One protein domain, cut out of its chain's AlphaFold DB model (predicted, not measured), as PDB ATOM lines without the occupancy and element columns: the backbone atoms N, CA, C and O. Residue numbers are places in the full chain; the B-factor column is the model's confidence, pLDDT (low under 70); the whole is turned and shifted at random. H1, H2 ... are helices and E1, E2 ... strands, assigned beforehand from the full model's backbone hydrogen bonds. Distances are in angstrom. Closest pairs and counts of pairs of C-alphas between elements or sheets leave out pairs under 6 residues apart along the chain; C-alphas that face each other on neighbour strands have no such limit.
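What this domain is: This is residues 12 to 122 and 149 to 187 of the 277 residues of an uncharacterized protein of Vibrio cyclitrophicus (UniProt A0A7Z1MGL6). Helix H2 lies between H4 and the first part of H8 and runs nearly opposite to both, while short H7 crosses H2 and H8 and has H3 on another side; H8 then reaches away from this cluster toward one end of the domain. H5 and H6 form a corner near H4, H6 leads to a small antiparallel ribbon, E1 and E2, and H1 lies at the margin beside the last residues of H4. You have 150 residues with eight named helices and two named strands, in the order H1 H2 H3 H4 H5 H6 E1 E2 H7 H8, mostly helix. The whole is compact, with a radius of gyration of the C-alphas of 14.8 A and spans of 47 by 33 by 29 A.

How they stand to each other: Begin at H1, residues 12 to 18, which only just touches residues 72 to 76 of H4, residues 61 to 76, with 3 pairs of C-alphas within 8 A; the closest are Leu 12 and Tyr 73, 5.9 A. Next, H2, residues 28 to 38, touches H4 at a shallow tilt of 14 degrees, opposite ways, closest at the C-alphas of Leu 28 and Ile 75, 6.1 A. H3, residues 44 to 52, touches H7, residues 156 to 162, closest at the C-alphas of Gly 45 and Leu 160, 4.8 A. H5, residues 91 to 98, touches residues 102 to 106 of H6, residues 102 to 114, about perpendicular at 83 degrees; C-alphas 92 and 102 are closest, 4.5 A. Look then at E1, residues 118 to 120, antiparallel to E2, residues 151 to 153, with N 152 and O 119 2.8 A apart, within hydrogen-bond range. H7 touches residues 164 to 171 of H8, residues 164 to 183, closest at the C-alphas of Gly 158 and Gly 167, 3.7 A. Every O i to N i+4 pair is within hydrogen-bond range in H1 to H8.

Where its parts are: Find C-alpha 12 at (1.761, 37.230, 28.454), where H1 begins. H2 covers 15.4 A, H4 22.7 A and H6 18.3 A from first to last C-alpha. H8 runs 28.5 A, from C-alpha 164 at (-6.468, 15.343, 24.516) to C-alpha 183 at (18.253, 11.110, 38.097).

The domain as a whole: The two C-alphas farthest apart are those of Arg 60 and Gly 185, 47.6 A. Residues 123 to 148 are not printed; C-alphas 122 and 149 are 8.8 A apart across this cut. The long link is residues 77 to 90, from H4 to H5; its residues 84 to 85 pair antiparallel with residues 151 to 152 of E2. The pLDDT is under 70 at residue 12 and residues 87 to 89.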
ATOM      1  N   LEU A  12       3.017  36.769  29.043       69.69
ATOM      2  CA  LEU A  12       1.761  37.230  28.454       69.69
ATOM      3  C   LEU A  12       1.769  38.733  28.119       69.69
ATOM      4  O   LEU A  12       1.319  39.117  27.047       69.69
ATOM      5  N   GLU A  13       2.280  39.594  29.001       70.56
ATOM      6  CA  GLU A  13       2.360  41.041  28.758       70.56
ATOM      7  C   GLU A  13       3.393  41.367  27.673       70.56
ATOM      8  O   GLU A  13       3.128  42.171  26.783       70.56
ATOM      9  N   ARG A  14       4.546  40.684  27.685       70.44
ATOM     10  CA  ARG A  14       5.559  40.776  26.627       70.44
ATOM     11  C   ARG A  14       5.009  40.321  25.287       70.44
ATOM     12  O   ARG A  14       5.267  40.976  24.282       70.44
ATOM     13  N   TRP A  15       4.227  39.246  25.257       75.31
ATOM     14  CA  TRP A  15       3.542  38.823  24.040       75.31
ATOM     15  C   TRP A  15       2.518  39.865  23.578       75.31
ATOM     16  O   TRP A  15       2.580  40.282  22.425       75.31
ATOM     17  N   LYS A  16       1.654  40.371  24.471       74.00
ATOM     18  CA  LYS A  16       0.691  41.440  24.146       74.00
ATOM     19  C   LYS A  16       1.371  42.696  23.586       74.00
ATOM     20  O   LYS A  16       0.837  43.305  22.671       74.00
ATOM     21  N   LYS A  17       2.548  43.064  24.108       77.31
ATOM     22  CA  LYS A  17       3.333  44.225  23.651       77.31
ATOM     23  C   LYS A  17       4.081  43.978  22.337       77.31
ATOM     24  O   LYS A  17       4.159  44.872  21.508       77.31
ATOM     25  N   SER A  18       4.665  42.793  22.155       77.38
ATOM     26  CA  SER A  18       5.550  42.496  21.015       77.38
ATOM     27  C   SER A  18       4.856  41.825  19.829       77.38
ATOM     28  O   SER A  18       5.457  41.710  18.764       77.38
ATOM     29  N   GLY A  19       3.645  41.293  20.021       75.06
ATOM     30  CA  GLY A  19       2.947  40.445  19.053       75.06
ATOM     31  C   GLY A  19       3.580  39.060  18.849       75.06
ATOM     32  O   GLY A  19       2.986  38.210  18.188       75.06
ATOM     33  N   LYS A  20       4.757  38.786  19.432       74.50
ATOM     34  CA  LYS A  20       5.486  37.521  19.265       74.50
ATOM     35  C   LYS A  20       5.112  36.524  20.365       74.50
ATOM     36  O   LYS A  20       5.230  36.877  21.542       74.50
ATOM     37  N   PRO A  21       4.681  35.293  20.022       71.56
ATOM     38  CA  PRO A  21       4.320  34.287  21.014       71.56
ATOM     39  C   PRO A  21       5.461  34.027  22.007       71.56
ATOM     40  O   PRO A  21       6.634  34.054  21.615       71.56
ATOM     41  N   PRO A  22       5.148  33.748  23.281       79.38
ATOM     42  CA  PRO A  22       6.167  33.442  24.269       79.38
ATOM     43  C   PRO A  22       6.894  32.143  23.900       79.38
ATOM     44  O   PRO A  22       6.277  31.167  23.466       79.38
ATOM     45  N   LYS A  23       8.219  32.115  24.091       82.56
ATOM     46  CA  LYS A  23       9.008  30.887  23.945       82.56
ATOM     47  C   LYS A  23       8.747  30.000  25.161       82.56
ATOM     48  O   LYS A  23       9.298  30.248  26.230       82.56
ATOM     49  N   LEU A  24       7.876  29.011  24.988       87.00
ATOM     50  CA  LEU A  24       7.491  28.048  26.019       87.00
ATOM     51  C   LEU A  24       8.144  26.683  25.756       87.00
ATOM     52  O   LEU A  24       8.374  26.351  24.588       87.00
ATOM     53  N   PRO A  25       8.418  25.892  26.810       87.62
ATOM     54  CA  PRO A  25       8.774  24.484  26.670       87.62
ATOM     55  C   PRO A  25       7.731  23.690  25.872       87.62
ATOM     56  O   PRO A  25       6.574  24.117  25.738       87.62
ATOM     57  N   ALA A  26       8.135  22.524  25.367       88.00
ATOM     58  CA  ALA A  26       7.215  21.563  24.768       88.00
ATOM     59  C   ALA A  26       6.088  21.197  25.757       88.00
ATOM     60  O   ALA A  26       6.203  21.418  26.965       88.00
ATOM     61  N   GLY A  27       4.934  20.758  25.245       91.94
ATOM     62  CA  GLY A  27       3.741  20.517  26.063       91.94
ATOM     63  C   GLY A  27       3.027  21.811  26.469       91.94
ATOM     64  O   GLY A  27       1.896  22.048  26.044       91.94
ATOM     65  N   LEU A  28       3.689  22.712  27.208       93.50
ATOM     66  CA  LEU A  28       3.133  24.033  27.554       93.50
ATOM     67  C   LEU A  28       2.853  24.862  26.297       93.50
ATOM     68  O   LEU A  28       1.805  25.497  26.199       93.50
ATOM     69  N   ALA A  29       3.754  24.826  25.311       92.44
ATOM     70  CA  ALA A  29       3.554  25.493  24.027       92.44
ATOM     71  C   ALA A  29       2.360  24.921  23.240       92.44
ATOM     72  O   ALA A  29       1.648  25.688  22.588       92.44
ATOM     73  N   ASP A  30       2.135  23.605  23.285       93.94
ATOM     74  CA  ASP A  30       1.005  22.954  22.609       93.94
ATOM     75  C   ASP A  30      -0.326  23.381  23.240       93.94
ATOM     76  O   ASP A  30      -1.229  23.831  22.530       93.94
ATOM     77  N   VAL A  31      -0.422  23.333  24.574       95.00
ATOM     78  CA  VAL A  31      -1.617  23.779  25.309       95.00
ATOM     79  C   VAL A  31      -1.846  25.278  25.106       95.00
ATOM     80  O   VAL A  31      -2.971  25.692  24.830       95.00
ATOM     81  N   PHE A  32      -0.791  26.100  25.144       93.94
ATOM     82  CA  PHE A  32      -0.884  27.538  24.873       93.94
ATOM     83  C   PHE A  32      -1.488  27.821  23.494       93.94
ATOM     84  O   PHE A  32      -2.408  28.628  23.378       93.94
ATOM     85  N   ARG A  33      -1.003  27.148  22.441       92.44
ATOM     86  CA  ARG A  33      -1.517  27.323  21.073       92.44
ATOM     87  C   ARG A  33      -2.965  26.857  20.938       92.44
ATOM     88  O   ARG A  33      -3.740  27.522  20.254       92.44
ATOM     89  N   ALA A  34      -3.334  25.754  21.590       93.56
ATOM     90  CA  ALA A  34      -4.707  25.259  21.591       93.56
ATOM     91  C   ALA A  34      -5.666  26.278  22.229       93.56
ATOM     92  O   ALA A  34      -6.659  26.661  21.609       93.56
ATOM     93  N   VAL A  35      -5.317  26.791  23.413       93.00
ATOM     94  CA  VAL A  35      -6.090  27.832  24.109       93.00
ATOM     95  C   VAL A  35      -6.133  29.123  23.301       93.00
ATOM     96  O   VAL A  35      -7.179  29.752  23.222       93.00
ATOM     97  N   LEU A  36      -5.029  29.520  22.669       90.38
ATOM     98  CA  LEU A  36      -4.992  30.729  21.851       90.38
ATOM     99  C   LEU A  36      -5.934  30.642  20.644       90.38
ATOM    100  O   LEU A  36      -6.596  31.619  20.306       90.38
ATOM    101  N   LYS A  37      -5.984  29.479  19.988       90.81
ATOM    102  CA  LYS A  37      -6.781  29.269  18.776       90.81
ATOM    103  C   LYS A  37      -8.268  29.089  19.074       90.81
ATOM    104  O   LYS A  37      -9.099  29.550  18.298       90.81
ATOM    105  N   HIS A  38      -8.597  28.392  20.158       89.88
ATOM    106  CA  HIS A  38      -9.964  27.939  20.425       89.88
ATOM    107  C   HIS A  38     -10.592  28.569  21.677       89.88
ATOM    108  O   HIS A  38     -11.811  28.597  21.794       89.88
ATOM    109  N   GLY A  39      -9.792  29.120  22.587       89.44
ATOM    110  CA  GLY A  39     -10.208  29.487  23.942       89.44
ATOM    111  C   GLY A  39     -10.142  28.286  24.888       89.44
ATOM    112  O   GLY A  39     -10.365  27.145  24.485       89.44
ATOM    113  N   ALA A  40      -9.863  28.522  26.172       89.25
ATOM    114  CA  ALA A  40      -9.698  27.445  27.154       89.25
ATOM    115  C   ALA A  40     -10.998  26.654  27.350       89.25
ATOM    116  O   ALA A  40     -10.995  25.455  27.611       89.25
ATOM    117  N   ARG A  41     -12.129  27.347  27.206       88.38
ATOM    118  CA  ARG A  41     -13.478  26.822  27.443       88.38
ATOM    119  C   ARG A  41     -14.075  26.103  26.232       88.38
ATOM    120  O   ARG A  41     -15.165  25.561  26.355       88.38
ATOM    121  N   ALA A  42     -13.414  26.135  25.073       84.69
ATOM    122  CA  ALA A  42     -13.918  25.471  23.870       84.69
ATOM    123  C   ALA A  42     -13.757  23.948  23.921       84.69
ATOM    124  O   ALA A  42     -14.449  23.233  23.201       84.69
ATOM    125  N   ASN A  43     -12.880  23.444  24.792       84.25
ATOM    126  CA  ASN A  43     -12.778  22.017  25.048       84.25
ATOM    127  C   ASN A  43     -13.938  21.547  25.934       84.25
ATOM    128  O   ASN A  43     -14.169  22.085  27.021       84.25
ATOM    129  N   GLY A  44     -14.645  20.505  25.479       82.44
ATOM    130  CA  GLY A  44     -15.835  19.971  26.151       82.44
ATOM    131  C   GLY A  44     -15.585  19.547  27.603       82.44
ATOM    132  O   GLY A  44     -16.463  19.706  28.447       82.44
ATOM    133  N   GLY A  45     -14.365  19.095  27.914       84.25
ATOM    134  CA  GLY A  45     -13.958  18.726  29.270       84.25
ATOM    135  C   GLY A  45     -14.038  19.894  30.256       84.25
ATOM    136  O   GLY A  45     -14.771  19.816  31.244       84.25
ATOM    137  N   LEU A  46     -13.333  21.002  29.990       90.06
ATOM    138  CA  LEU A  46     -13.412  22.178  30.859       90.06
ATOM    139  C   LEU A  46     -14.802  22.817  30.828       90.06
ATOM    140  O   LEU A  46     -15.290  23.249  31.871       90.06
ATOM    141  N   TYR A  47     -15.454  22.860  29.665       89.81
ATOM    142  CA  TYR A  47     -16.819  23.372  29.558       89.81
ATOM    143  C   TYR A  47     -17.762  22.664  30.540       89.81
ATOM    144  O   TYR A  47     -18.435  23.324  31.332       89.81
ATOM    145  N   TYR A  48     -17.749  21.327  30.546       88.69
ATOM    146  CA  TYR A  48     -18.582  20.518  31.433       88.69
ATOM    147  C   TYR A  48     -18.270  20.779  32.913       88.69
ATOM    148  O   TYR A  48     -19.188  20.961  33.716       88.69
ATOM    149  N   GLN A  49     -16.988  20.873  33.283       90.56
ATOM    150  CA  GLN A  49     -16.598  21.189  34.662       90.56
ATOM    151  C   GLN A  49     -17.085  22.580  35.088       90.56
ATOM    152  O   GLN A  49     -17.663  22.734  36.162       90.56
ATOM    153  N   LEU A  50     -16.931  23.592  34.232       91.25
ATOM    154  CA  LEU A  50     -17.421  24.945  34.502       91.25
ATOM    155  C   LEU A  50     -18.951  24.994  34.612       91.25
ATOM    156  O   LEU A  50     -19.474  25.723  35.460       91.25
ATOM    157  N   GLN A  51     -19.659  24.218  33.786       89.75
ATOM    158  CA  GLN A  51     -21.119  24.132  33.795       89.75
ATOM    159  C   GLN A  51     -21.613  23.492  35.091       89.75
ATOM    160  O   GLN A  51     -22.496  24.041  35.748       89.75
ATOM    161  N   ARG A  52     -20.988  22.387  35.514       89.94
ATOM    162  CA  ARG A  52     -21.290  21.705  36.779       89.94
ATOM    163  C   ARG A  52     -21.109  22.614  37.997       89.94
ATOM    164  O   ARG A  52     -21.832  22.472  38.975       89.94
ATOM    165  N   GLN A  53     -20.169  23.556  37.938       88.75
ATOM    166  CA  GLN A  53     -19.930  24.540  39.000       88.75
ATOM    167  C   GLN A  53     -20.812  25.800  38.887       88.75
ATOM    168  O   GLN A  53     -20.622  26.739  39.661       88.75
ATOM    169  N   GLY A  54     -21.742  25.865  37.924       84.00
ATOM    170  CA  GLY A  54     -22.630  27.018  37.722       84.00
ATOM    171  C   GLY A  54     -21.887  28.304  37.341       84.00
ATOM    172  O   GLY A  54     -22.280  29.402  37.739       84.00
ATOM    173  N   SER A  55     -20.765  28.191  36.627       83.50
ATOM    174  CA  SER A  55     -19.861  29.318  36.401       83.50
ATOM    175  C   SER A  55     -20.408  30.351  35.411       83.50
ATOM    176  O   SER A  55     -20.672  30.059  34.245       83.50
ATOM    177  N   THR A  56     -20.444  31.618  35.830       75.19
ATOM    178  CA  THR A  56     -20.840  32.759  34.978       75.19
ATOM    179  C   THR A  56     -19.873  33.036  33.822       75.19
ATOM    180  O   THR A  56     -20.210  33.755  32.879       75.19
ATOM    181  N   VAL A  57     -18.680  32.440  33.870       80.56
ATOM    182  CA  VAL A  57     -17.606  32.583  32.879       80.56
ATOM    183  C   VAL A  57     -17.950  31.887  31.553       80.56
ATOM    184  O   VAL A  57     -17.346  32.168  30.519       80.56
ATOM    185  N   LEU A  58     -18.950  31.000  31.548       79.38
ATOM    186  CA  LEU A  58     -19.478  30.395  30.323       79.38
ATOM    187  C   LEU A  58     -20.356  31.361  29.520       79.38
ATOM    188  O   LEU A  58     -20.304  31.346  28.293       79.38
ATOM    189  N   TYR A  59     -21.114  32.220  30.204       76.56
ATOM    190  CA  TYR A  59     -22.235  32.946  29.602       76.56
ATOM    191  C   TYR A  59     -21.910  34.397  29.221       76.56
ATOM    192  O   TYR A  59     -22.526  34.948  28.315       76.56
ATOM    193  N   ARG A  60     -20.946  35.042  29.893       81.19
ATOM    194  CA  ARG A  60     -20.590  36.450  29.631       81.19
ATOM    195  C   ARG A  60     -19.344  36.559  28.753       81.19
ATOM    196  O   ARG A  60     -18.266  36.161  29.190       81.19
ATOM    197  N   LYS A  61     -19.468  37.166  27.565       80.19
ATOM    198  CA  LYS A  61     -18.385  37.304  26.565       80.19
ATOM    199  C   LYS A  61     -17.107  37.959  27.116       80.19
ATOM    200  O   LYS A  61     -16.012  37.459  26.872       80.19
ATOM    201  N   ASP A  62     -17.234  39.005  27.927       81.25
ATOM    202  CA  ASP A  62     -16.060  39.677  28.503       81.25
ATOM    203  C   ASP A  62     -15.380  38.831  29.583       81.25
ATOM    204  O   ASP A  62     -14.152  38.778  29.668       81.25
ATOM    205  N   ALA A  63     -16.171  38.140  30.413       80.81
ATOM    206  CA  ALA A  63     -15.654  37.237  31.445       80.81
ATOM    207  C   ALA A  63     -14.957  36.024  30.817       80.81
ATOM    208  O   ALA A  63     -13.906  35.605  31.286       80.81
ATOM    209  N   ALA A  64     -15.520  35.519  29.725       83.00
ATOM    210  CA  ALA A  64     -14.979  34.462  28.892       83.00
ATOM    211  C   ALA A  64     -13.567  34.778  28.373       83.00
ATOM    212  O   ALA A  64     -12.628  34.044  28.670       83.00
ATOM    213  N   GLN A  65     -13.400  35.898  27.663       84.69
ATOM    214  CA  GLN A  65     -12.102  36.294  27.097       84.69
ATOM    215  C   GLN A  65     -11.047  36.545  28.180       84.69
ATOM    216  O   GLN A  65      -9.888  36.154  28.058       84.69
ATOM    217  N   THR A  66     -11.445  37.190  29.276       86.69
ATOM    218  CA  THR A  66     -10.519  37.492  30.376       86.69
ATOM    219  C   THR A  66     -10.157  36.261  31.208       86.69
ATOM    220  O   THR A  66      -9.050  36.199  31.742       86.69
ATOM    221  N   PHE A  67     -11.022  35.250  31.260       91.06
ATOM    222  CA  PHE A  67     -10.679  33.945  31.818       91.06
ATOM    223  C   PHE A  67      -9.707  33.174  30.923       91.06
ATOM    224  O   PHE A  67      -8.744  32.608  31.432       91.06
ATOM    225  N   ASP A  68      -9.884  33.216  29.600       90.44
ATOM    226  CA  ASP A  68      -8.912  32.630  28.669       90.44
ATOM    227  C   ASP A  68      -7.528  33.297  28.840       90.44
ATOM    228  O   ASP A  68      -6.506  32.613  28.880       90.44
ATOM    229  N   HIS A  69      -7.478  34.616  29.079       88.88
ATOM    230  CA  HIS A  69      -6.237  35.310  29.448       88.88
ATOM    231  C   HIS A  69      -5.635  34.841  30.780       88.88
ATOM    232  O   HIS A  69      -4.410  34.757  30.875       88.88
ATOM    233  N   LEU A  70      -6.451  34.532  31.798       91.44
ATOM    234  CA  LEU A  70      -5.955  33.935  33.045       91.44
ATOM    235  C   LEU A  70      -5.305  32.575  32.768       91.44
ATOM    236  O   LEU A  70      -4.210  32.307  33.252       91.44
ATOM    237  N   VAL A  71      -5.941  31.729  31.961       93.31
ATOM    238  CA  VAL A  71      -5.408  30.404  31.620       93.31
ATOM    239  C   VAL A  71      -4.095  30.519  30.840       93.31
ATOM    240  O   VAL A  71      -3.114  29.860  31.181       93.31
ATOM    241  N   LEU A  72      -4.025  31.412  29.847       91.31
ATOM    242  CA  LEU A  72      -2.783  31.703  29.121       91.31
ATOM    243  C   LEU A  72      -1.697  32.258  30.051       91.31
ATOM    244  O   LEU A  72      -0.530  31.895  29.915       91.31
ATOM    245  N   TYR A  73      -2.067  33.107  31.018       89.00
ATOM    246  CA  TYR A  73      -1.149  33.567  32.056       89.00
ATOM    247  C   TYR A  73      -0.576  32.380  32.834       89.00
ATOM    248  O   TYR A  73       0.639  32.282  32.978       89.00
ATOM    249  N   MET A  74      -1.412  31.452  33.296       91.50
ATOM    250  CA  MET A  74      -0.959  30.285  34.057       91.50
ATOM    251  C   MET A  74       0.032  29.435  33.257       91.50
ATOM    252  O   MET A  74       1.120  29.151  33.753       91.50
ATOM    253  N   ILE A  75      -0.290  29.114  31.998       91.94
ATOM    254  CA  ILE A  75       0.580  28.327  31.106       91.94
ATOM    255  C   ILE A  75       1.943  29.011  30.936       91.94
ATOM    256  O   ILE A  75       2.987  28.391  31.119       91.94
ATOM    257  N   CYS A  76       1.936  30.319  30.670       87.19
ATOM    258  CA  CYS A  76       3.141  31.131  30.505       87.19
ATOM    259  C   CYS A  76       4.039  31.214  31.743       87.19
ATOM    260  O   CYS A  76       5.214  31.547  31.623       87.19
ATOM    261  N   ASN A  77       3.472  31.000  32.929       85.19
ATOM    262  CA  ASN A  77       4.148  31.196  34.208       85.19
ATOM    263  C   ASN A  77       4.373  29.874  34.959       85.19
ATOM    264  O   ASN A  77       4.769  29.902  36.125       85.19
ATOM    265  N   THR A  78       4.109  28.733  34.318       90.25
ATOM    266  CA  THR A  78       4.297  27.409  34.916       90.25
ATOM    267  C   THR A  78       5.744  26.958  34.768       90.25
ATOM    268  O   THR A  78       6.299  26.943  33.673       90.25
ATOM    269  N   CYS A  79       6.355  26.558  35.879       88.38
ATOM    270  CA  CYS A  79       7.609  25.817  35.877       88.38
ATOM    271  C   CYS A  79       7.300  24.329  35.712       88.38
ATOM    272  O   CYS A  79       6.549  23.795  36.523       88.38
ATOM    273  N   LEU A  80       7.867  23.659  34.702       88.81
ATOM    274  CA  LEU A  80       7.623  22.227  34.484       88.81
ATOM    275  C   LEU A  80       8.108  21.374  35.666       88.81
ATOM    276  O   LEU A  80       7.336  20.584  36.200       88.81
ATOM    277  N   SER A  81       9.333  21.619  36.144       87.06
ATOM    278  CA  SER A  81       9.959  20.842  37.225       87.06
ATOM    279  C   SER A  81       9.135  20.805  38.521       87.06
ATOM    280  O   SER A  81       9.058  19.776  39.191       87.06
ATOM    281  N   THR A  82       8.476  21.904  38.891       87.88
ATOM    282  CA  THR A  82       7.617  21.970  40.092       87.88
ATOM    283  C   THR A  82       6.129  21.955  39.763       87.88
ATOM    284  O   THR A  82       5.296  22.010  40.668       87.88
ATOM    285  N   ARG A  83       5.786  21.929  38.470       90.62
ATOM    286  CA  ARG A  83       4.429  22.062  37.922       90.62
ATOM    287  C   ARG A  83       3.670  23.283  38.452       90.62
ATOM    288  O   ARG A  83       2.441  23.312  38.447       90.62
ATOM    289  N   SER A  84       4.393  24.281  38.963       88.25
ATOM    290  CA  SER A  84       3.824  25.372  39.749       88.25
ATOM    291  C   SER A  84       3.910  26.711  39.037       88.25
ATOM    292  O   SER A  84       4.898  26.986  38.354       88.25
ATOM    293  N   PHE A  85       2.946  27.591  39.290       86.94
ATOM    294  CA  PHE A  85       2.977  28.991  38.863       86.94
ATOM    295  C   PHE A  85       2.682  29.934  40.039       86.94
ATOM    296  O   PHE A  85       2.391  29.494  41.153       86.94
ATOM    297  N   SER A  86       2.745  31.247  39.784       75.81
ATOM    298  CA  SER A  86       2.459  32.298  40.777       75.81
ATOM    299  C   SER A  86       3.490  32.378  41.919       75.81
ATOM    300  O   SER A  86       3.179  32.615  43.081       75.81
ATOM    301  N   LEU A  87       4.768  32.212  41.570       66.81
ATOM    302  CA  LEU A  87       5.891  32.202  42.520       66.81
ATOM    303  C   LEU A  87       6.272  33.588  43.044       66.81
ATOM    304  O   LEU A  87       6.810  33.721  44.138       66.81
ATOM    305  N   ARG A  88       6.027  34.626  42.240       61.94
ATOM    306  CA  ARG A  88       6.383  36.020  42.553       61.94
ATOM    307  C   ARG A  88       5.215  36.996  42.408       61.94
ATOM    308  O   ARG A  88       5.357  38.147  42.802       61.94
ATOM    309  N   GLY A  89       4.089  36.540  41.857       63.81
ATOM    310  CA  GLY A  89       2.896  37.348  41.624       63.81
ATOM    311  C   GLY A  89       1.868  37.158  42.733       63.81
ATOM    312  O   GLY A  89       1.460  36.037  43.020       63.81
ATOM    313  N   THR A  90       1.415  38.244  43.351       75.00
ATOM    314  CA  THR A  90       0.180  38.224  44.141       75.00
ATOM    315  C   THR A  90      -1.023  38.094  43.207       75.00
ATOM    316  O   THR A  90      -0.961  38.477  42.039       75.00
ATOM    317  N   GLN A  91      -2.164  37.635  43.721       83.69
ATOM    318  CA  GLN A  91      -3.415  37.645  42.949       83.69
ATOM    319  C   GLN A  91      -3.781  39.050  42.429       83.69
ATOM    320  O   GLN A  91      -4.448  39.154  41.403       83.69
ATOM    321  N   SER A  92      -3.329  40.120  43.102       80.81
ATOM    322  CA  SER A  92      -3.494  41.503  42.634       80.81
ATOM    323  C   SER A  92      -2.677  41.767  41.372       80.81
ATOM    324  O   SER A  92      -3.233  42.196  40.370       80.81
ATOM    325  N   GLN A  93      -1.390  41.411  41.384       80.88
ATOM    326  CA  GLN A  93      -0.501  41.568  40.225       80.88
ATOM    327  C   GLN A  93      -0.963  40.721  39.032       80.88
ATOM    328  O   GLN A  93      -0.891  41.152  37.886       80.88
ATOM    329  N   ILE A  94      -1.496  39.521  39.283       84.88
ATOM    330  CA  ILE A  94      -2.134  38.710  38.231       84.88
ATOM    331  C   ILE A  94      -3.356  39.444  37.669       84.88
ATOM    332  O   ILE A  94      -3.535  39.502  36.452       84.88
ATOM    333  N   GLY A  95      -4.173  40.020  38.552       86.00
ATOM    334  CA  GLY A  95      -5.335  40.826  38.201       86.00
ATOM    335  C   GLY A  95      -4.989  42.006  37.298       86.00
ATOM    336  O   GLY A  95      -5.635  42.183  36.268       86.00
ATOM    337  N   GLU A  96      -3.928  42.748  37.613       85.50
ATOM    338  CA  GLU A  96      -3.422  43.863  36.800       85.50
ATOM    339  C   GLU A  96      -3.097  43.422  35.364       85.50
ATOM    340  O   GLU A  96      -3.533  44.055  34.403       85.50
ATOM    341  N   VAL A  97      -2.429  42.277  35.194       81.19
ATOM    342  CA  VAL A  97      -2.026  41.753  33.872       81.19
ATOM    343  C   VAL A  97      -3.220  41.338  33.002       81.19
ATOM    344  O   VAL A  97      -3.178  41.437  31.766       81.19
ATOM    345  N   ILE A  98      -4.292  40.841  33.623       84.06
ATOM    346  CA  ILE A  98      -5.489  40.363  32.911       84.06
ATOM    347  C   ILE A  98      -6.659  41.358  32.942       84.06
ATOM    348  O   ILE A  98      -7.712  41.065  32.372       84.06
ATOM    349  N   GLY A  99      -6.485  42.522  33.576       85.50
ATOM    350  CA  GLY A  99      -7.505  43.566  33.697       85.50
ATOM    351  C   GLY A  99      -8.675  43.183  34.611       85.50
ATOM    352  O   GLY A  99      -9.834  43.423  34.263       85.50
ATOM    353  N   LYS A 100      -8.404  42.537  35.753       89.38
ATOM    354  CA  LYS A 100      -9.412  42.112  36.741       89.38
ATOM    355  C   LYS A 100      -9.003  42.432  38.173       89.38
ATOM    356  O   LYS A 100      -7.828  42.515  38.501       89.38
ATOM    357  N   SER A 101      -9.999  42.556  39.049       89.50
ATOM    358  CA  SER A 101      -9.765  42.704  40.485       89.50
ATOM    359  C   SER A 101      -9.156  41.436  41.087       89.50
ATOM    360  O   SER A 101      -9.479  40.320  40.667       89.50
ATOM    361  N   GLN A 102      -8.371  41.595  42.155       88.12
ATOM    362  CA  GLN A 102      -7.870  40.477  42.962       88.12
ATOM    363  C   GLN A 102      -9.008  39.537  43.408       88.12
ATOM    364  O   GLN A 102      -8.875  38.318  43.331       88.12
ATOM    365  N   SER A 103     -10.162  40.084  43.810       88.38
ATOM    366  CA  SER A 103     -11.335  39.295  44.215       88.38
ATOM    367  C   SER A 103     -11.884  38.410  43.089       88.38
ATOM    368  O   SER A 103     -12.331  37.290  43.337       88.38
ATOM    369  N   THR A 104     -11.814  38.872  41.839       90.50
ATOM    370  CA  THR A 104     -12.214  38.081  40.670       90.50
ATOM    371  C   THR A 104     -11.209  36.971  40.390       90.50
ATOM    372  O   THR A 104     -11.617  35.828  40.192       90.50
ATOM    373  N   VAL A 105      -9.909  37.278  40.443       90.06
ATOM    374  CA  VAL A 105      -8.832  36.283  40.292       90.06
ATOM    375  C   VAL A 105      -8.955  35.190  41.355       90.06
ATOM    376  O   VAL A 105      -8.942  34.009  41.022       90.06
ATOM    377  N   SER A 106      -9.171  35.569  42.615       88.94
ATOM    378  CA  SER A 106      -9.386  34.636  43.727       88.94
ATOM    379  C   SER A 106     -10.586  33.711  43.490       88.94
ATOM    380  O   SER A 106     -10.490  32.489  43.654       88.94
ATOM    381  N   ARG A 107     -11.715  34.266  43.018       90.62
ATOM    382  CA  ARG A 107     -12.909  33.484  42.660       90.62
ATOM    383  C   ARG A 107     -12.619  32.494  41.531       90.62
ATOM    384  O   ARG A 107     -13.078  31.357  41.591       90.62
ATOM    385  N   TRP A 108     -11.858  32.901  40.519       92.31
ATOM    386  CA  TRP A 108     -11.484  32.025  39.408       92.31
ATOM    387  C   TRP A 108     -10.485  30.943  39.805       92.31
ATOM    388  O   TRP A 108     -10.663  29.805  39.387       92.31
ATOM    389  N   PHE A 109      -9.507  31.228  40.664       91.12
ATOM    390  CA  PHE A 109      -8.653  30.177  41.220       91.12
ATOM    391  C   PHE A 109      -9.445  29.186  42.064       91.12
ATOM    392  O   PHE A 109      -9.284  27.983  41.889       91.12
ATOM    393  N   SER A 110     -10.375  29.666  42.890       89.25
ATOM    394  CA  SER A 110     -11.282  28.791  43.644       89.25
ATOM    395  C   SER A 110     -12.108  27.895  42.715       89.25
ATOM    396  O   SER A 110     -12.286  26.709  42.983       89.25
ATOM    397  N   LEU A 111     -12.586  28.441  41.595       91.50
ATOM    398  CA  LEU A 111     -13.311  27.687  40.575       91.50
ATOM    399  C   LEU A 111     -12.426  26.639  39.887       91.50
ATOM    400  O   LEU A 111     -12.844  25.494  39.755       91.50
ATOM    401  N   LEU A 112     -11.212  27.002  39.478       92.25
ATOM    402  CA  LEU A 112     -10.258  26.093  38.835       92.25
ATOM    403  C   LEU A 112      -9.833  24.951  39.773       92.25
ATOM    404  O   LEU A 112      -9.698  23.817  39.321       92.25
ATOM    405  N   ILE A 113      -9.704  25.225  41.076       89.50
ATOM    406  CA  ILE A 113      -9.490  24.196  42.104       89.50
ATOM    407  C   ILE A 113     -10.695  23.252  42.181       89.50
ATOM    408  O   ILE A 113     -10.526  22.038  42.128       89.50
ATOM    409  N   LYS A 114     -11.923  23.787  42.231       88.44
ATOM    410  CA  LYS A 114     -13.154  22.969  42.218       88.44
ATOM    411  C   LYS A 114     -13.319  22.143  40.939       88.44
ATOM    412  O   LYS A 114     -13.935  21.086  40.983       88.44
ATOM    413  N   CYS A 115     -12.777  22.617  39.818       89.31
ATOM    414  CA  CYS A 115     -12.746  21.885  38.550       89.31
ATOM    415  C   CYS A 115     -11.632  20.826  38.491       89.31
ATOM    416  O   CYS A 115     -11.486  20.182  37.458       89.31
ATOM    417  N   GLY A 116     -10.817  20.674  39.542       88.62
ATOM    418  CA  GLY A 116      -9.707  19.720  39.574       88.62
ATOM    419  C   GLY A 116      -8.509  20.112  38.705       88.62
ATOM    420  O   GLY A 116      -7.616  19.298  38.511       88.62
ATOM    421  N   LEU A 117      -8.460  21.344  38.187       91.62
ATOM    422  CA  LEU A 117      -7.366  21.827  37.335       91.62
ATOM    423  C   LEU A 117      -6.160  22.325  38.129       91.62
ATOM    424  O   LEU A 117      -5.050  22.403  37.605       91.62
ATOM    425  N   LEU A 118      -6.408  22.726  39.375       89.62
ATOM    426  CA  LEU A 118      -5.436  23.336  40.261       89.62
ATOM    427  C   LEU A 118      -5.525  22.747  41.654       89.62
ATOM    428  O   LEU A 118      -6.596  22.406  42.147       89.62
ATOM    429  N   ARG A 119      -4.393  22.778  42.341       86.31
ATOM    430  CA  ARG A 119      -4.334  22.691  43.797       86.31
ATOM    431  C   ARG A 119      -3.378  23.746  44.320       86.31
ATOM    432  O   ARG A 119      -2.457  24.158  43.614       86.31
ATOM    433  N   HIS A 120      -3.566  24.176  45.561       81.94
ATOM    434  CA  HIS A 120      -2.500  24.907  46.235       81.94
ATOM    435  C   HIS A 120      -1.265  24.003  46.304       81.94
ATOM    436  O   HIS A 120      -1.379  22.802  46.561       81.94
ATOM    437  N   ALA A 121      -0.083  24.576  46.082       79.81
ATOM    438  CA  ALA A 121       1.176  23.843  46.209       79.81
ATOM    439  C   ALA A 121       1.402  23.314  47.639       79.81
ATOM    440  O   ALA A 121       2.225  22.431  47.856       79.81
ATOM    441  N   PHE A 122       0.652  23.877  48.589       74.94
ATOM    442  CA  PHE A 122       1.001  24.065  49.980       74.94
ATOM    443  C   PHE A 122      -0.307  24.111  50.820       74.94
ATOM    444  O   PHE A 122      -1.020  25.103  50.733       74.94
ATOM    445  N   ASN A 149      -0.288  31.432  47.805       75.06
ATOM    446  CA  ASN A 149      -0.380  32.046  46.477       75.06
ATOM    447  C   ASN A 149       0.335  31.242  45.386       75.06
ATOM    448  O   ASN A 149       0.324  31.666  44.235       75.06
ATOM    449  N   VAL A 150       0.950  30.106  45.731       82.31
ATOM    450  CA  VAL A 150       1.560  29.188  44.764       82.31
ATOM    451  C   VAL A 150       0.604  28.039  44.481       82.31
ATOM    452  O   VAL A 150       0.078  27.401  45.398       82.31
ATOM    453  N   TYR A 151       0.406  27.754  43.200       86.88
ATOM    454  CA  TYR A 151      -0.512  26.726  42.726       86.88
ATOM    455  C   TYR A 151       0.230  25.725  41.855       86.88
ATOM    456  O   TYR A 151       1.151  26.106  41.134       86.88
ATOM    457  N   VAL A 152      -0.200  24.469  41.907       90.25
ATOM    458  CA  VAL A 152       0.299  23.364  41.085       90.25
ATOM    459  C   VAL A 152      -0.777  22.972  40.080       90.25
ATOM    460  O   VAL A 152      -1.941  22.802  40.461       90.25
ATOM    461  N   LEU A 153      -0.386  22.839  38.812       93.25
ATOM    462  CA  LEU A 153      -1.242  22.271  37.774       93.25
ATOM    463  C   LEU A 153      -1.400  20.765  37.999       93.25
ATOM    464  O   LEU A 153      -0.436  20.076  38.342       93.25
ATOM    465  N   THR A 154      -2.612  20.257  37.811       91.44
ATOM    466  CA  THR A 154      -2.885  18.814  37.793       91.44
ATOM    467  C   THR A 154      -2.599  18.224  36.412       91.44
ATOM    468  O   THR A 154      -2.506  18.960  35.428       91.44
ATOM    469  N   ASP A 155      -2.477  16.899  36.318       89.88
ATOM    470  CA  ASP A 155      -2.244  16.218  35.033       89.88
ATOM    471  C   ASP A 155      -3.409  16.433  34.053       89.88
ATOM    472  O   ASP A 155      -3.213  16.615  32.852       89.88
ATOM    473  N   ASP A 156      -4.630  16.551  34.580       91.38
ATOM    474  CA  ASP A 156      -5.824  16.828  33.782       91.38
ATOM    475  C   ASP A 156      -5.834  18.231  33.169       91.38
ATOM    476  O   ASP A 156      -6.608  18.490  32.242       91.38
ATOM    477  N   PHE A 157      -4.981  19.147  33.650       94.75
ATOM    478  CA  PHE A 157      -4.972  20.534  33.199       94.75
ATOM    479  C   PHE A 157      -4.847  20.628  31.681       94.75
ATOM    480  O   PHE A 157      -5.685  21.246  31.026       94.75
ATOM    481  N   GLY A 158      -3.822  19.992  31.110       93.56
ATOM    482  CA  GLY A 158      -3.553  20.078  29.678       93.56
ATOM    483  C   GLY A 158      -4.683  19.484  28.836       93.56
ATOM    484  O   GLY A 158      -5.049  20.058  27.815       93.56
ATOM    485  N   THR A 159      -5.277  18.380  29.291       94.31
ATOM    486  CA  THR A 159      -6.357  17.678  28.585       94.31
ATOM    487  C   THR A 159      -7.655  18.476  28.606       94.31
ATOM    488  O   THR A 159      -8.286  18.666  27.567       94.31
ATOM    489  N   LEU A 160      -8.048  18.993  29.771       93.50
ATOM    490  CA  LEU A 160      -9.302  19.728  29.924       93.50
ATOM    491  C   LEU A 160      -9.246  21.109  29.263       93.50
ATOM    492  O   LEU A 160     -10.256  21.570  28.736       93.50
ATOM    493  N   VAL A 161      -8.075  21.752  29.265       93.56
ATOM    494  CA  VAL A 161      -7.874  23.116  28.753       93.56
ATOM    495  C   VAL A 161      -7.443  23.136  27.285       93.56
ATOM    496  O   VAL A 161      -7.928  23.966  26.519       93.56
ATOM    497  N   GLY A 162      -6.520  22.257  26.892       90.88
ATOM    498  CA  GLY A 162      -5.893  22.219  25.565       90.88
ATOM    499  C   GLY A 162      -6.374  21.084  24.657       90.88
ATOM    500  O   GLY A 162      -6.002  21.063  23.485       90.88
ATOM    501  N   GLY A 163      -7.205  20.172  25.164       92.69
ATOM    502  CA  GLY A 163      -7.663  18.983  24.448       92.69
ATOM    503  C   GLY A 163      -6.698  17.804  24.596       92.69
ATOM    504  O   GLY A 163      -5.556  17.958  25.028       92.69
ATOM    505  N   GLU A 164      -7.156  16.609  24.222       92.75
ATOM    506  CA  GLU A 164      -6.468  15.343  24.516       92.75
ATOM    507  C   GLU A 164      -5.029  15.285  23.985       92.75
ATOM    508  O   GLU A 164      -4.112  14.898  24.708       92.75
ATOM    509  N   THR A 165      -4.800  15.728  22.748       93.62
ATOM    510  CA  THR A 165      -3.469  15.687  22.128       93.62
ATOM    511  C   THR A 165      -2.476  16.617  22.822       93.62
ATOM    512  O   THR A 165      -1.348  16.214  23.101       93.62
ATOM    513  N   ALA A 166      -2.869  17.864  23.104       93.75
ATOM    514  CA  ALA A 166      -1.997  18.821  23.787       93.75
ATOM    515  C   ALA A 166      -1.779  18.426  25.257       93.75
ATOM    516  O   ALA A 166      -0.669  18.554  25.770       93.75
ATOM    517  N   GLY A 167      -2.819  17.892  25.905       94.56
ATOM    518  CA  GLY A 167      -2.760  17.380  27.269       94.56
ATOM    519  C   GLY A 167      -1.790  16.223  27.434       94.56
ATOM    520  O   GLY A 167      -0.897  16.306  28.270       94.56
ATOM    521  N   LYS A 168      -1.884  15.198  26.579       95.69
ATOM    522  CA  LYS A 168      -0.958  14.053  26.588       95.69
ATOM    523  C   LYS A 168       0.499  14.488  26.455       95.69
ATOM    524  O   LYS A 168       1.341  14.002  27.202       95.69
ATOM    525  N   LYS A 169       0.788  15.439  25.560       96.25
ATOM    526  CA  LYS A 169       2.137  16.003  25.423       96.25
ATOM    527  C   LYS A 169       2.592  16.714  26.696       96.25
ATOM    528  O   LYS A 169       3.713  16.502  27.129       96.25
ATOM    529  N   LEU A 170       1.738  17.529  27.321       96.19
ATOM    530  CA  LEU A 170       2.094  18.190  28.580       96.19
ATOM    531  C   LEU A 170       2.368  17.180  29.707       96.19
ATOM    532  O   LEU A 170       3.337  17.354  30.442       96.19
ATOM    533  N   CYS A 171       1.571  16.115  29.819       95.25
ATOM    534  CA  CYS A 171       1.820  15.057  30.799       95.25
ATOM    535  C   CYS A 171       3.156  14.346  30.549       95.25
ATOM    536  O   CYS A 171       3.912  14.136  31.491       95.25
ATOM    537  N   GLN A 172       3.489  14.046  29.290       95.75
ATOM    538  CA  GLN A 172       4.783  13.449  28.934       95.75
ATOM    539  C   GLN A 172       5.962  14.333  29.351       95.75
ATOM    540  O   GLN A 172       6.956  13.825  29.862       95.75
ATOM    541  N   GLU A 173       5.846  15.649  29.184       95.38
ATOM    542  CA  GLU A 173       6.875  16.602  29.611       95.38
ATOM    543  C   GLU A 173       6.991  16.664  31.140       95.38
ATOM    544  O   GLU A 173       8.097  16.685  31.674       95.38
ATOM    545  N   PHE A 174       5.870  16.620  31.869       94.50
ATOM    546  CA  PHE A 174       5.902  16.506  33.330       94.50
ATOM    547  C   PHE A 174       6.578  15.214  33.800       94.50
ATOM    548  O   PHE A 174       7.392  15.251  34.721       94.50
ATOM    549  N   GLU A 175       6.274  14.081  33.171       94.06
ATOM    550  CA  GLU A 175       6.900  12.794  33.485       94.06
ATOM    551  C   GLU A 175       8.392  12.769  33.133       94.06
ATOM    552  O   GLU A 175       9.190  12.176  33.862       94.06
ATOM    553  N   ALA A 176       8.787  13.395  32.022       93.56
ATOM    554  CA  ALA A 176      10.183  13.504  31.612       93.56
ATOM    555  C   ALA A 176      10.992  14.338  32.615       93.56
ATOM    556  O   ALA A 176      12.056  13.905  33.056       93.56
ATOM    557  N   GLU A 177      10.452  15.480  33.037       91.94
ATOM    558  CA  GLU A 177      11.055  16.345  34.056       91.94
ATOM    559  C   GLU A 177      11.119  15.668  35.427       91.94
ATOM    560  O   GLU A 177      12.109  15.812  36.143       91.94
ATOM    561  N   ASP A 178      10.109  14.875  35.792       90.75
ATOM    562  CA  ASP A 178      10.147  14.074  37.015       90.75
ATOM    563  C   ASP A 178      11.274  13.038  36.981       90.75
ATOM    564  O   ASP A 178      12.012  12.904  37.960       90.75
ATOM    565  N   LYS A 179      11.432  12.322  35.860       92.75
ATOM    566  CA  LYS A 179      12.504  11.333  35.679       92.75
ATOM    567  C   LYS A 179      13.879  11.990  35.726       92.75
ATOM    568  O   LYS A 179      14.746  11.496  36.446       92.75
ATOM    569  N   LEU A 180      14.057  13.103  35.014       91.69
ATOM    570  CA  LEU A 180      15.304  13.864  35.007       91.69
ATOM    571  C   LEU A 180      15.653  14.350  36.418       91.69
ATOM    572  O   LEU A 180      16.749  14.103  36.908       91.69
ATOM    573  N   ALA A 181      14.694  14.947  37.125       88.12
ATOM    574  CA  ALA A 181      14.900  15.431  38.485       88.12
ATOM    575  C   ALA A 181      15.278  14.318  39.477       88.12
ATOM    576  O   ALA A 181      16.077  14.545  40.386       88.12
ATOM    577  N   ILE A 182      14.712  13.118  39.325       88.25
ATOM    578  CA  ILE A 182      15.090  11.958  40.142       88.25
ATOM    579  C   ILE A 182      16.526  11.525  39.820       88.25
ATOM    580  O   ILE A 182      17.300  11.290  40.746       88.25
ATOM    581  N   GLN A 183      16.897  11.466  38.538       89.12
ATOM    582  CA  GLN A 183      18.253  11.110  38.097       89.12
ATOM    583  C   GLN A 183      19.308  12.117  38.576       89.12
ATOM    584  O   GLN A 183      20.391  11.720  38.997       89.12
ATOM    585  N   GLU A 184      18.980  13.408  38.577       87.38
ATOM    586  CA  GLU A 184      19.852  14.493  39.044       87.38
ATOM    587  C   GLU A 184      19.881  14.643  40.579       87.38
ATOM    588  O   GLU A 184      20.543  15.538  41.110       87.38
ATOM    589  N   GLY A 185      19.157  13.796  41.318       83.69
ATOM    590  CA  GLY A 185      19.120  13.825  42.782       83.69
ATOM    591  C   GLY A 185      18.277  14.957  43.384       83.69
ATOM    592  O   GLY A 185      18.295  15.153  44.598       83.69
ATOM    593  N   ALA A 186      17.498  15.687  42.577       77.69
ATOM    594  CA  ALA A 186      16.545  16.698  43.050       77.69
ATOM    595  C   ALA A 186      15.304  16.085  43.733       77.69
ATOM    596  O   ALA A 186      14.533  16.793  44.386       77.69
ATOM    597  N   GLY A 187      15.118  14.768  43.605       84.69
ATOM    598  CA  GLY A 187      14.093  13.998  44.305       84.69
ATOM    599  C   GLY A 187      12.699  14.117  43.690       84.69
ATOM    600  O   GLY A 187      12.519  14.573  42.559       84.69
TER     601      GLY A 187